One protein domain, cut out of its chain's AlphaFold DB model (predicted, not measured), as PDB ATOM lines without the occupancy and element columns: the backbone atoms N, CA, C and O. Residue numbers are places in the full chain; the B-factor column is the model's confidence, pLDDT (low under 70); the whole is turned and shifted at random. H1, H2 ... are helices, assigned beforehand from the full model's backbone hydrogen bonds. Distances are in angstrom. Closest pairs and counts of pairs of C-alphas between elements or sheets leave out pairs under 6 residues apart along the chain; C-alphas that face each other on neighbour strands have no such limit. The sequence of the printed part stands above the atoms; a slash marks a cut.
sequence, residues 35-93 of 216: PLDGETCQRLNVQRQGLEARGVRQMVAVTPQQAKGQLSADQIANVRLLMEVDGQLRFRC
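This is residues 35 to 93 of the 216 residues of an uncharacterized protein of Hyphomicrobiaceae bacterium (UniProt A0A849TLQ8). Two long helices, H1 and H4, run opposite ways and pack on each other at a tilt, and the chain goes from one to the other through two short helices, H2 and H3. H2 packs on residues 75 to 82 of H4, while H3 sits more loosely at the far end of the rod, with the first and last printed residues together at the other end. The printed part has 59 residues with four named helices, in the order H1, H2, H3, H4, and no named strand; the class is all helix. It is only just loose, close to compact, with a radius of gyration of the C-alphas of 12.5 A, and it spans 39 by 19 by 16 A.

H1, residues 38 to 53, touches H4, residues 73 to 92, and the closest C-alphas are those of Leu 44 and Val 85, 6.3 A apart. These two helices run opposite ways at a tilt of 35.0 degrees, only just steep. H2, residues 56 to 60, is close to H1 but not clearly touching, with the C-alphas of Leu 51 and Arg 57 closest at 7.4 A. H2 touches H4 with residues 75 to 82 of H4 alone; the closest C-alphas are those of Val 56 and Val 79, 5.9 A apart. H3, residues 64 to 70, is only just apart from H2, with the closest C-alphas 8.1 A apart. H3 is close to H4 but not clearly touching, with the C-alphas of Ala 67 and Ile 76 closest at 7.9 A, and the two run opposite ways at a steep tilt of 41 degrees. H1 and H3 are apart. In H1, H2 and H4 every O i to N i+4 pair is within hydrogen-bond range; in H3 it is 1 of 3, and 1 of 4 O i to N i+3 pairs.

H1 begins at C-alpha 38, at (25.513, 7.964, -46.102), and is 22.5 A long from first to last C-alpha. H2 runs from Val 56 to Val 60 over 6.6 A, and H3 from Pro 64 to Gln 70 over 10.2 A. H4, the longest helix with 20 residues, begins at C-alpha 73, at (13.940, -5.082, -19.345), and ends at C-alpha 92, at (19.981, 13.161, -39.683), 28.0 A away.

The two C-alphas farthest apart are those of Asp 37 and Gly 69, 39.0 A, while those of Pro 35 and Cys 93, the first and last printed residues, are 6.1 A apart. The printed part has no cut. The links from H1 to H2, H2 to H3 and H3 to H4 are tight. The mean pLDDT of the printed part is 93.5, and no printed residue of this model is under 70.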
ATOM      1  N   PRO A  35      24.271  16.624 -40.742       86.31
ATOM      2  CA  PRO A  35      23.764  15.432 -41.406       86.31
ATOM      3  C   PRO A  35      24.740  14.270 -41.201       86.31
ATOM      4  O   PRO A  35      25.957  14.460 -41.143       86.31
ATOM      5  N   LEU A  36      24.195  13.066 -41.050       88.56
ATOM      6  CA  LEU A  36      24.994  11.850 -40.971       88.56
ATOM      7  C   LEU A  36      25.549  11.486 -42.350       88.56
ATOM      8  O   LEU A  36      24.918  11.743 -43.375       88.56
ATOM      9  N   ASP A  37      26.714  10.839 -42.354       91.12
ATOM     10  CA  ASP A  37      27.279  10.254 -43.566       91.12
ATOM     11  C   ASP A  37      26.382   9.122 -44.102       91.12
ATOM     12  O   ASP A  37      25.761   8.378 -43.329       91.12
ATOM     13  N   GLY A  38      26.336   8.969 -45.428       90.88
ATOM     14  CA  GLY A  38      25.513   7.964 -46.102       90.88
ATOM     15  C   GLY A  38      25.810   6.529 -45.654       90.88
ATOM     16  O   GLY A  38      24.878   5.741 -45.478       90.88
ATOM     17  N   GLU A  39      27.073   6.191 -45.373       93.44
ATOM     18  CA  GLU A  39      27.452   4.867 -44.865       93.44
ATOM     19  C   GLU A  39      26.846   4.616 -43.475       93.44
ATOM     20  O   GLU A  39      26.321   3.538 -43.179       93.44
ATOM     21  N   THR A  40      26.848   5.646 -42.624       94.81
ATOM     22  CA  THR A  40      26.270   5.565 -41.276       94.81
ATOM     23  C   THR A  40      24.754   5.397 -41.352       94.81
ATOM     24  O   THR A  40      24.185   4.561 -40.650       94.81
ATOM     25  N   CYS A  41      24.101   6.126 -42.255       94.62
ATOM     26  CA  CYS A  41      22.673   5.983 -42.523       94.62
ATOM     27  C   CYS A  41      22.305   4.575 -42.999       94.62
ATOM     28  O   CYS A  41      21.321   3.997 -42.531       94.62
ATOM     29  N   GLN A  42      23.120   3.976 -43.869       95.56
ATOM     30  CA  GLN A  42      22.904   2.606 -44.322       95.56
ATOM     31  C   GLN A  42      23.023   1.603 -43.165       95.56
ATOM     32  O   GLN A  42      22.152   0.741 -43.009       95.56
ATOM     33  N   ARG A  43      24.040   1.744 -42.302       96.56
ATOM     34  CA  ARG A  43      24.203   0.899 -41.105       96.56
ATOM     35  C   ARG A  43      23.020   1.026 -40.144       96.56
ATOM     36  O   ARG A  43      22.500   0.008 -39.685       96.56
ATOM     37  N   LEU A  44      22.560   2.249 -39.881       96.44
ATOM     38  CA  LEU A  44      21.386   2.506 -39.042       96.44
ATOM     39  C   LEU A  44      20.117   1.886 -39.635       96.44
ATOM     40  O   LEU A  44      19.303   1.326 -38.904       96.44
ATOM     41  N   ASN A  45      19.957   1.912 -40.959       96.12
ATOM     42  CA  ASN A  45      18.815   1.284 -41.621       96.12
ATOM     43  C   ASN A  45      18.838  -0.247 -41.466       96.12
ATOM     44  O   ASN A  45      17.811  -0.846 -41.150       96.12
ATOM     45  N   VAL A  46      20.009  -0.883 -41.597       97.88
ATOM     46  CA  VAL A  46      20.173  -2.323 -41.319       97.88
ATOM     47  C   VAL A  46      19.863  -2.635 -39.852       97.88
ATOM     48  O   VAL A  46      19.159  -3.603 -39.562       97.88
ATOM     49  N   GLN A  47      20.322  -1.798 -38.918       97.12
ATOM     50  CA  GLN A  47      20.020  -1.960 -37.495       97.12
ATOM     51  C   GLN A  47      18.515  -1.850 -37.217       97.12
ATOM     52  O   GLN A  47      17.962  -2.694 -36.507       97.12
ATOM     53  N   ARG A  48      17.835  -0.864 -37.818       97.62
ATOM     54  CA  ARG A  48      16.376  -0.716 -37.743       97.62
ATOM     55  C   ARG A  48      15.675  -1.973 -38.247       97.62
ATOM     56  O   ARG A  48      14.839  -2.516 -37.534       97.62
ATOM     57  N   GLN A  49      16.046  -2.469 -39.427       97.94
ATOM     58  CA  GLN A  49      15.463  -3.690 -39.998       97.94
ATOM     59  C   GLN A  49      15.690  -4.909 -39.095       97.94
ATOM     60  O   GLN A  49      14.783  -5.714 -38.907       97.94
ATOM     61  N   GLY A  50      16.868  -5.024 -38.474       97.81
ATOM     62  CA  GLY A  50      17.159  -6.082 -37.508       97.81
ATOM     63  C   GLY A  50      16.274  -6.020 -36.258       97.81
ATOM     64  O   GLY A  50      15.823  -7.057 -35.770       97.81
ATOM     65  N   LEU A  51      15.983  -4.821 -35.750       97.50
ATOM     66  CA  LEU A  51      15.055  -4.623 -34.630       97.50
ATOM     67  C   LEU A  51      13.601  -4.894 -35.042       97.50
ATOM     68  O   LEU A  51      12.845  -5.513 -34.293       97.50
ATOM     69  N   GLU A  52      13.208  -4.496 -36.248       97.00
ATOM     70  CA  GLU A  52      11.880  -4.776 -36.797       97.00
ATOM     71  C   GLU A  52      11.650  -6.275 -37.011       97.00
ATOM     72  O   GLU A  52      10.603  -6.788 -36.617       97.00
ATOM     73  N   ALA A  53      12.647  -6.998 -37.527       97.75
ATOM     74  CA  ALA A  53      12.603  -8.451 -37.696       97.75
ATOM     75  C   ALA A  53      12.437  -9.201 -36.363       97.75
ATOM     76  O   ALA A  53      11.847 -10.277 -36.322       97.75
ATOM     77  N   ARG A  54      12.905  -8.616 -35.253       96.25
ATOM     78  CA  ARG A  54      12.695  -9.136 -33.889       96.25
ATOM     79  C   ARG A  54      11.315  -8.796 -33.309       96.25
ATOM     80  O   ARG A  54      11.061  -9.090 -32.147       96.25
ATOM     81  N   GLY A  55      10.439  -8.143 -34.074       96.38
ATOM     82  CA  GLY A  55       9.108  -7.731 -33.621       96.38
ATOM     83  C   GLY A  55       9.105  -6.501 -32.711       96.38
ATOM     84  O   GLY A  55       8.068  -6.163 -32.144       96.38
ATOM     85  N   VAL A  56      10.225  -5.776 -32.582       96.69
ATOM     86  CA  VAL A  56      10.337  -4.634 -31.653       96.69
ATOM     87  C   VAL A  56       9.340  -3.526 -31.983       96.69
ATOM     88  O   VAL A  56       8.781  -2.911 -31.080       96.69
ATOM     89  N   ARG A  57       9.016  -3.337 -33.266       95.19
ATOM     90  CA  ARG A  57       8.020  -2.352 -33.710       95.19
ATOM     91  C   ARG A  57       6.612  -2.622 -33.159       95.19
ATOM     92  O   ARG A  57       5.876  -1.676 -32.909       95.19
ATOM     93  N   GLN A  58       6.242  -3.881 -32.920       94.62
ATOM     94  CA  GLN A  58       4.948  -4.227 -32.312       94.62
ATOM     95  C   GLN A  58       4.937  -3.890 -30.816       94.62
ATOM     96  O   GLN A  58       3.920  -3.453 -30.287       94.62
ATOM     97  N   MET A  59       6.092  -4.008 -30.152       94.00
ATOM     98  CA  MET A  59       6.253  -3.654 -28.739       94.00
ATOM     99  C   MET A  59       6.163  -2.140 -28.499       94.00
ATOM    100  O   MET A  59       5.739  -1.725 -27.427       94.00
ATOM    101  N   VAL A  60       6.491  -1.311 -29.498       93.56
ATOM    102  CA  VAL A  60       6.306   0.154 -29.438       93.56
ATOM    103  C   VAL A  60       4.826   0.539 -29.338       93.56
ATOM    104  O   VAL A  60       4.495   1.536 -28.705       93.56
ATOM    105  N   ALA A  61       3.927  -0.241 -29.946       92.50
ATOM    106  CA  ALA A  61       2.489   0.031 -29.918       92.50
ATOM    107  C   ALA A  61       1.844  -0.277 -28.553       92.50
ATOM    108  O   ALA A  61       0.698   0.103 -28.308       92.50
ATOM    109  N   VAL A  62       2.566  -0.958 -27.658       91.69
ATOM    110  CA  VAL A  62       2.100  -1.257 -26.304       91.69
ATOM    111  C   VAL A  62       2.155   0.021 -25.471       91.69
ATOM    112  O   VAL A  62       3.187   0.682 -25.371       91.69
ATOM    113  N   THR A  63       1.036   0.379 -24.847       84.12
ATOM    114  CA  THR A  63       0.963   1.594 -24.029       84.12
ATOM    115  C   THR A  63       1.889   1.500 -22.805       84.12
ATOM    116  O   THR A  63       2.115   0.405 -22.281       84.12
ATOM    117  N   PRO A  64       2.394   2.633 -22.270       85.19
ATOM    118  CA  PRO A  64       3.323   2.626 -21.134       85.19
ATOM    119  C   PRO A  64       2.771   1.912 -19.894       85.19
ATOM    120  O   PRO A  64       3.534   1.371 -19.095       85.19
ATOM    121  N   GLN A  65       1.444   1.906 -19.723       86.12
ATOM    122  CA  GLN A  65       0.787   1.189 -18.632       86.12
ATOM    123  C   GLN A  65       0.880  -0.333 -18.802       86.12
ATOM    124  O   GLN A  65       1.119  -1.035 -17.824       86.12
ATOM    125  N   GLN A  66       0.758  -0.840 -20.031       82.94
ATOM    126  CA  GLN A  66       0.877  -2.270 -20.327       82.94
ATOM    127  C   GLN A  66       2.336  -2.741 -20.410       82.94
ATOM    128  O   GLN A  66       2.640  -3.882 -20.061       82.94
ATOM    129  N   ALA A  67       3.255  -1.852 -20.794       86.81
ATOM    130  CA  ALA A  67       4.680  -2.154 -20.892       86.81
ATOM    131  C   ALA A  67       5.295  -2.599 -19.552       86.81
ATOM    132  O   ALA A  67       6.127  -3.500 -19.536       86.81
ATOM    133  N   LYS A  68       4.854  -2.016 -18.425       82.56
ATOM    134  CA  LYS A  68       5.406  -2.294 -17.083       82.56
ATOM    135  C   LYS A  68       5.225  -3.739 -16.604       82.56
ATOM    136  O   LYS A  68       5.956  -4.155 -15.714       82.56
ATOM    137  N   GLY A  69       4.256  -4.472 -17.153       87.69
ATOM    138  CA  GLY A  69       3.959  -5.849 -16.744       87.69
ATOM    139  C   GLY A  69       4.195  -6.906 -17.821       87.69
ATOM    140  O   GLY A  69       4.270  -8.082 -17.489       87.69
ATOM    141  N   GLN A  70       4.293  -6.512 -19.095       89.62
ATOM    142  CA  GLN A  70       4.400  -7.462 -20.210       89.62
ATOM    143  C   GLN A  70       5.762  -7.469 -20.897       89.62
ATOM    144  O   GLN A  70       6.101  -8.466 -21.530       89.62
ATOM    145  N   LEU A  71       6.535  -6.384 -20.789       92.88
ATOM    146  CA  LEU A  71       7.830  -6.292 -21.448       92.88
ATOM    147  C   LEU A  71       8.962  -6.577 -20.465       92.88
ATOM    148  O   LEU A  71       9.014  -6.010 -19.372       92.88
ATOM    149  N   SER A  72       9.904  -7.424 -20.874       94.94
ATOM    150  CA  SER A  72      11.153  -7.603 -20.132       94.94
ATOM    151  C   SER A  72      12.034  -6.351 -20.232       94.94
ATOM    152  O   SER A  72      11.894  -5.538 -21.151       94.94
ATOM    153  N   ALA A  73      12.989  -6.196 -19.309       93.69
ATOM    154  CA  ALA A  73      13.940  -5.082 -19.345       93.69
ATOM    155  C   ALA A  73      14.699  -5.002 -20.687       93.69
ATOM    156  O   ALA A  73      14.852  -3.914 -21.243       93.69
ATOM    157  N   ASP A  74      15.080  -6.152 -21.253       95.81
ATOM    158  CA  ASP A  74      15.686  -6.254 -22.586       95.81
ATOM    159  C   ASP A  74      14.758  -5.780 -23.706       95.81
ATOM    160  O   ASP A  74      15.184  -5.084 -24.628       95.81
ATOM    161  N   GLN A  75      13.472  -6.125 -23.656       95.12
ATOM    162  CA  GLN A  75      12.506  -5.664 -24.655       95.12
ATOM    163  C   GLN A  75      12.328  -4.145 -24.592       95.12
ATOM    164  O   GLN A  75      12.320  -3.486 -25.631       95.12
ATOM    165  N   ILE A  76      12.279  -3.577 -23.385       94.12
ATOM    166  CA  ILE A  76      12.239  -2.124 -23.180       94.12
ATOM    167  C   ILE A  76      13.511  -1.465 -23.735       94.12
ATOM    168  O   ILE A  76      13.421  -0.434 -24.401       94.12
ATOM    169  N   ALA A  77      14.686  -2.057 -23.510       95.88
ATOM    170  CA  ALA A  77      15.945  -1.559 -24.061       95.88
ATOM    171  C   ALA A  77      15.946  -1.578 -25.600       95.88
ATOM    172  O   ALA A  77      16.316  -0.586 -26.227       95.88
ATOM    173  N   ASN A  78      15.451  -2.656 -26.215       96.38
ATOM    174  CA  ASN A  78      15.316  -2.750 -27.669       96.38
ATOM    175  C   ASN A  78      14.332  -1.713 -28.234       96.38
ATOM    176  O   ASN A  78      14.603  -1.125 -29.278       96.38
ATOM    177  N   VAL A  79      13.212  -1.457 -27.549       95.62
ATOM    178  CA  VAL A  79      12.247  -0.412 -27.936       95.62
ATOM    179  C   VAL A  79      12.888   0.975 -27.886       95.62
ATOM    180  O   VAL A  79      12.740   1.745 -28.834       95.62
ATOM    181  N   ARG A  80      13.642   1.286 -26.824       95.75
ATOM    182  CA  ARG A  80      14.389   2.551 -26.717       95.75
ATOM    183  C   ARG A  80      15.391   2.704 -27.856       95.75
ATOM    184  O   ARG A  80      15.401   3.740 -28.514       95.75
ATOM    185  N   LEU A  81      16.164   1.653 -28.128       97.06
ATOM    186  CA  LEU A  81      17.135   1.640 -29.217       97.06
ATOM    187  C   LEU A  81      16.460   1.847 -30.581       97.06
ATOM    188  O   LEU A  81      16.960   2.615 -31.397       97.06
ATOM    189  N   LEU A  82      15.309   1.211 -30.825       97.00
ATOM    190  CA  LEU A  82      14.554   1.396 -32.064       97.00
ATOM    191  C   LEU A  82      14.103   2.853 -32.239       97.00
ATOM    192  O   LEU A  82      14.254   3.396 -33.328       97.00
ATOM    193  N   MET A  83      13.573   3.485 -31.185       96.06
ATOM    194  CA  MET A  83      13.155   4.895 -31.225       96.06
ATOM    195  C   MET A  83      14.330   5.835 -31.510       96.06
ATOM    196  O   MET A  83      14.189   6.781 -32.282       96.06
ATOM    197  N   GLU A  84      15.494   5.565 -30.922       96.25
ATOM    198  CA  GLU A  84      16.699   6.360 -31.148       96.25
ATOM    199  C   GLU A  84      17.219   6.221 -32.584       96.25
ATOM    200  O   GLU A  84      17.467   7.227 -33.249       96.25
ATOM    201  N   VAL A  85      17.308   4.992 -33.102       96.88
ATOM    202  CA  VAL A  85      17.724   4.724 -34.488       96.88
ATOM    203  C   VAL A  85      16.742   5.335 -35.493       96.88
ATOM    204  O   VAL A  85      17.174   5.949 -36.469       96.88
ATOM    205  N   ASP A  86      15.428   5.217 -35.263       95.62
ATOM    206  CA  ASP A  86      14.408   5.816 -36.138       95.62
ATOM    207  C   ASP A  86      14.490   7.350 -36.117       95.62
ATOM    208  O   ASP A  86      14.395   7.989 -37.163       95.62
ATOM    209  N   GLY A  87      14.764   7.941 -34.948       93.44
ATOM    210  CA  GLY A  87      15.045   9.369 -34.813       93.44
ATOM    211  C   GLY A  87      16.281   9.799 -35.606       93.44
ATOM    212  O   GLY A  87      16.214  10.749 -36.383       93.44
ATOM    213  N   GLN A  88      17.399   9.081 -35.482       94.12
ATOM    214  CA  GLN A  88      18.611   9.392 -36.246       94.12
ATOM    215  C   GLN A  88      18.376   9.280 -37.758       94.12
ATOM    216  O   GLN A  88      18.782  10.173 -38.503       94.12
ATOM    217  N   LEU A  89      17.665   8.242 -38.206       93.50
ATOM    218  CA  LEU A  89      17.294   8.068 -39.611       93.50
ATOM    219  C   LEU A  89      16.362   9.179 -40.113       93.50
ATOM    220  O   LEU A  89      16.541   9.649 -41.228       93.50
ATOM    221  N   ARG A  90      15.377   9.615 -39.320       91.25
ATOM    222  CA  ARG A  90      14.440  10.672 -39.737       91.25
ATOM    223  C   ARG A  90      15.056  12.062 -39.764       91.25
ATOM    224  O   ARG A  90      14.725  12.842 -40.647       91.25
ATOM    225  N   PHE A  91      15.882  12.387 -38.775       90.44
ATOM    226  CA  PHE A  91      16.344  13.760 -38.572       90.44
ATOM    227  C   PHE A  91      17.742  14.023 -39.121       90.44
ATOM    228  O   PHE A  91      18.087  15.180 -39.338       90.44
ATOM    229  N   ARG A  92      18.565  12.985 -39.319       90.56
ATOM    230  CA  ARG A  92      19.981  13.161 -39.683       90.56
ATOM    231  C   ARG A  92      20.352  12.530 -41.018       90.56
ATOM    232  O   ARG A  92      21.373  12.914 -41.577       90.56
ATOM    233  N   CYS A  93      19.552  11.597 -41.531       90.88
ATOM    234  CA  CYS A  93      19.782  11.014 -42.846       90.88
ATOM    235  C   CYS A  93      18.947  11.750 -43.898       90.88
ATOM    236  O   CYS A  93      17.724  11.816 -43.752       90.88
TER     237      CYS A  93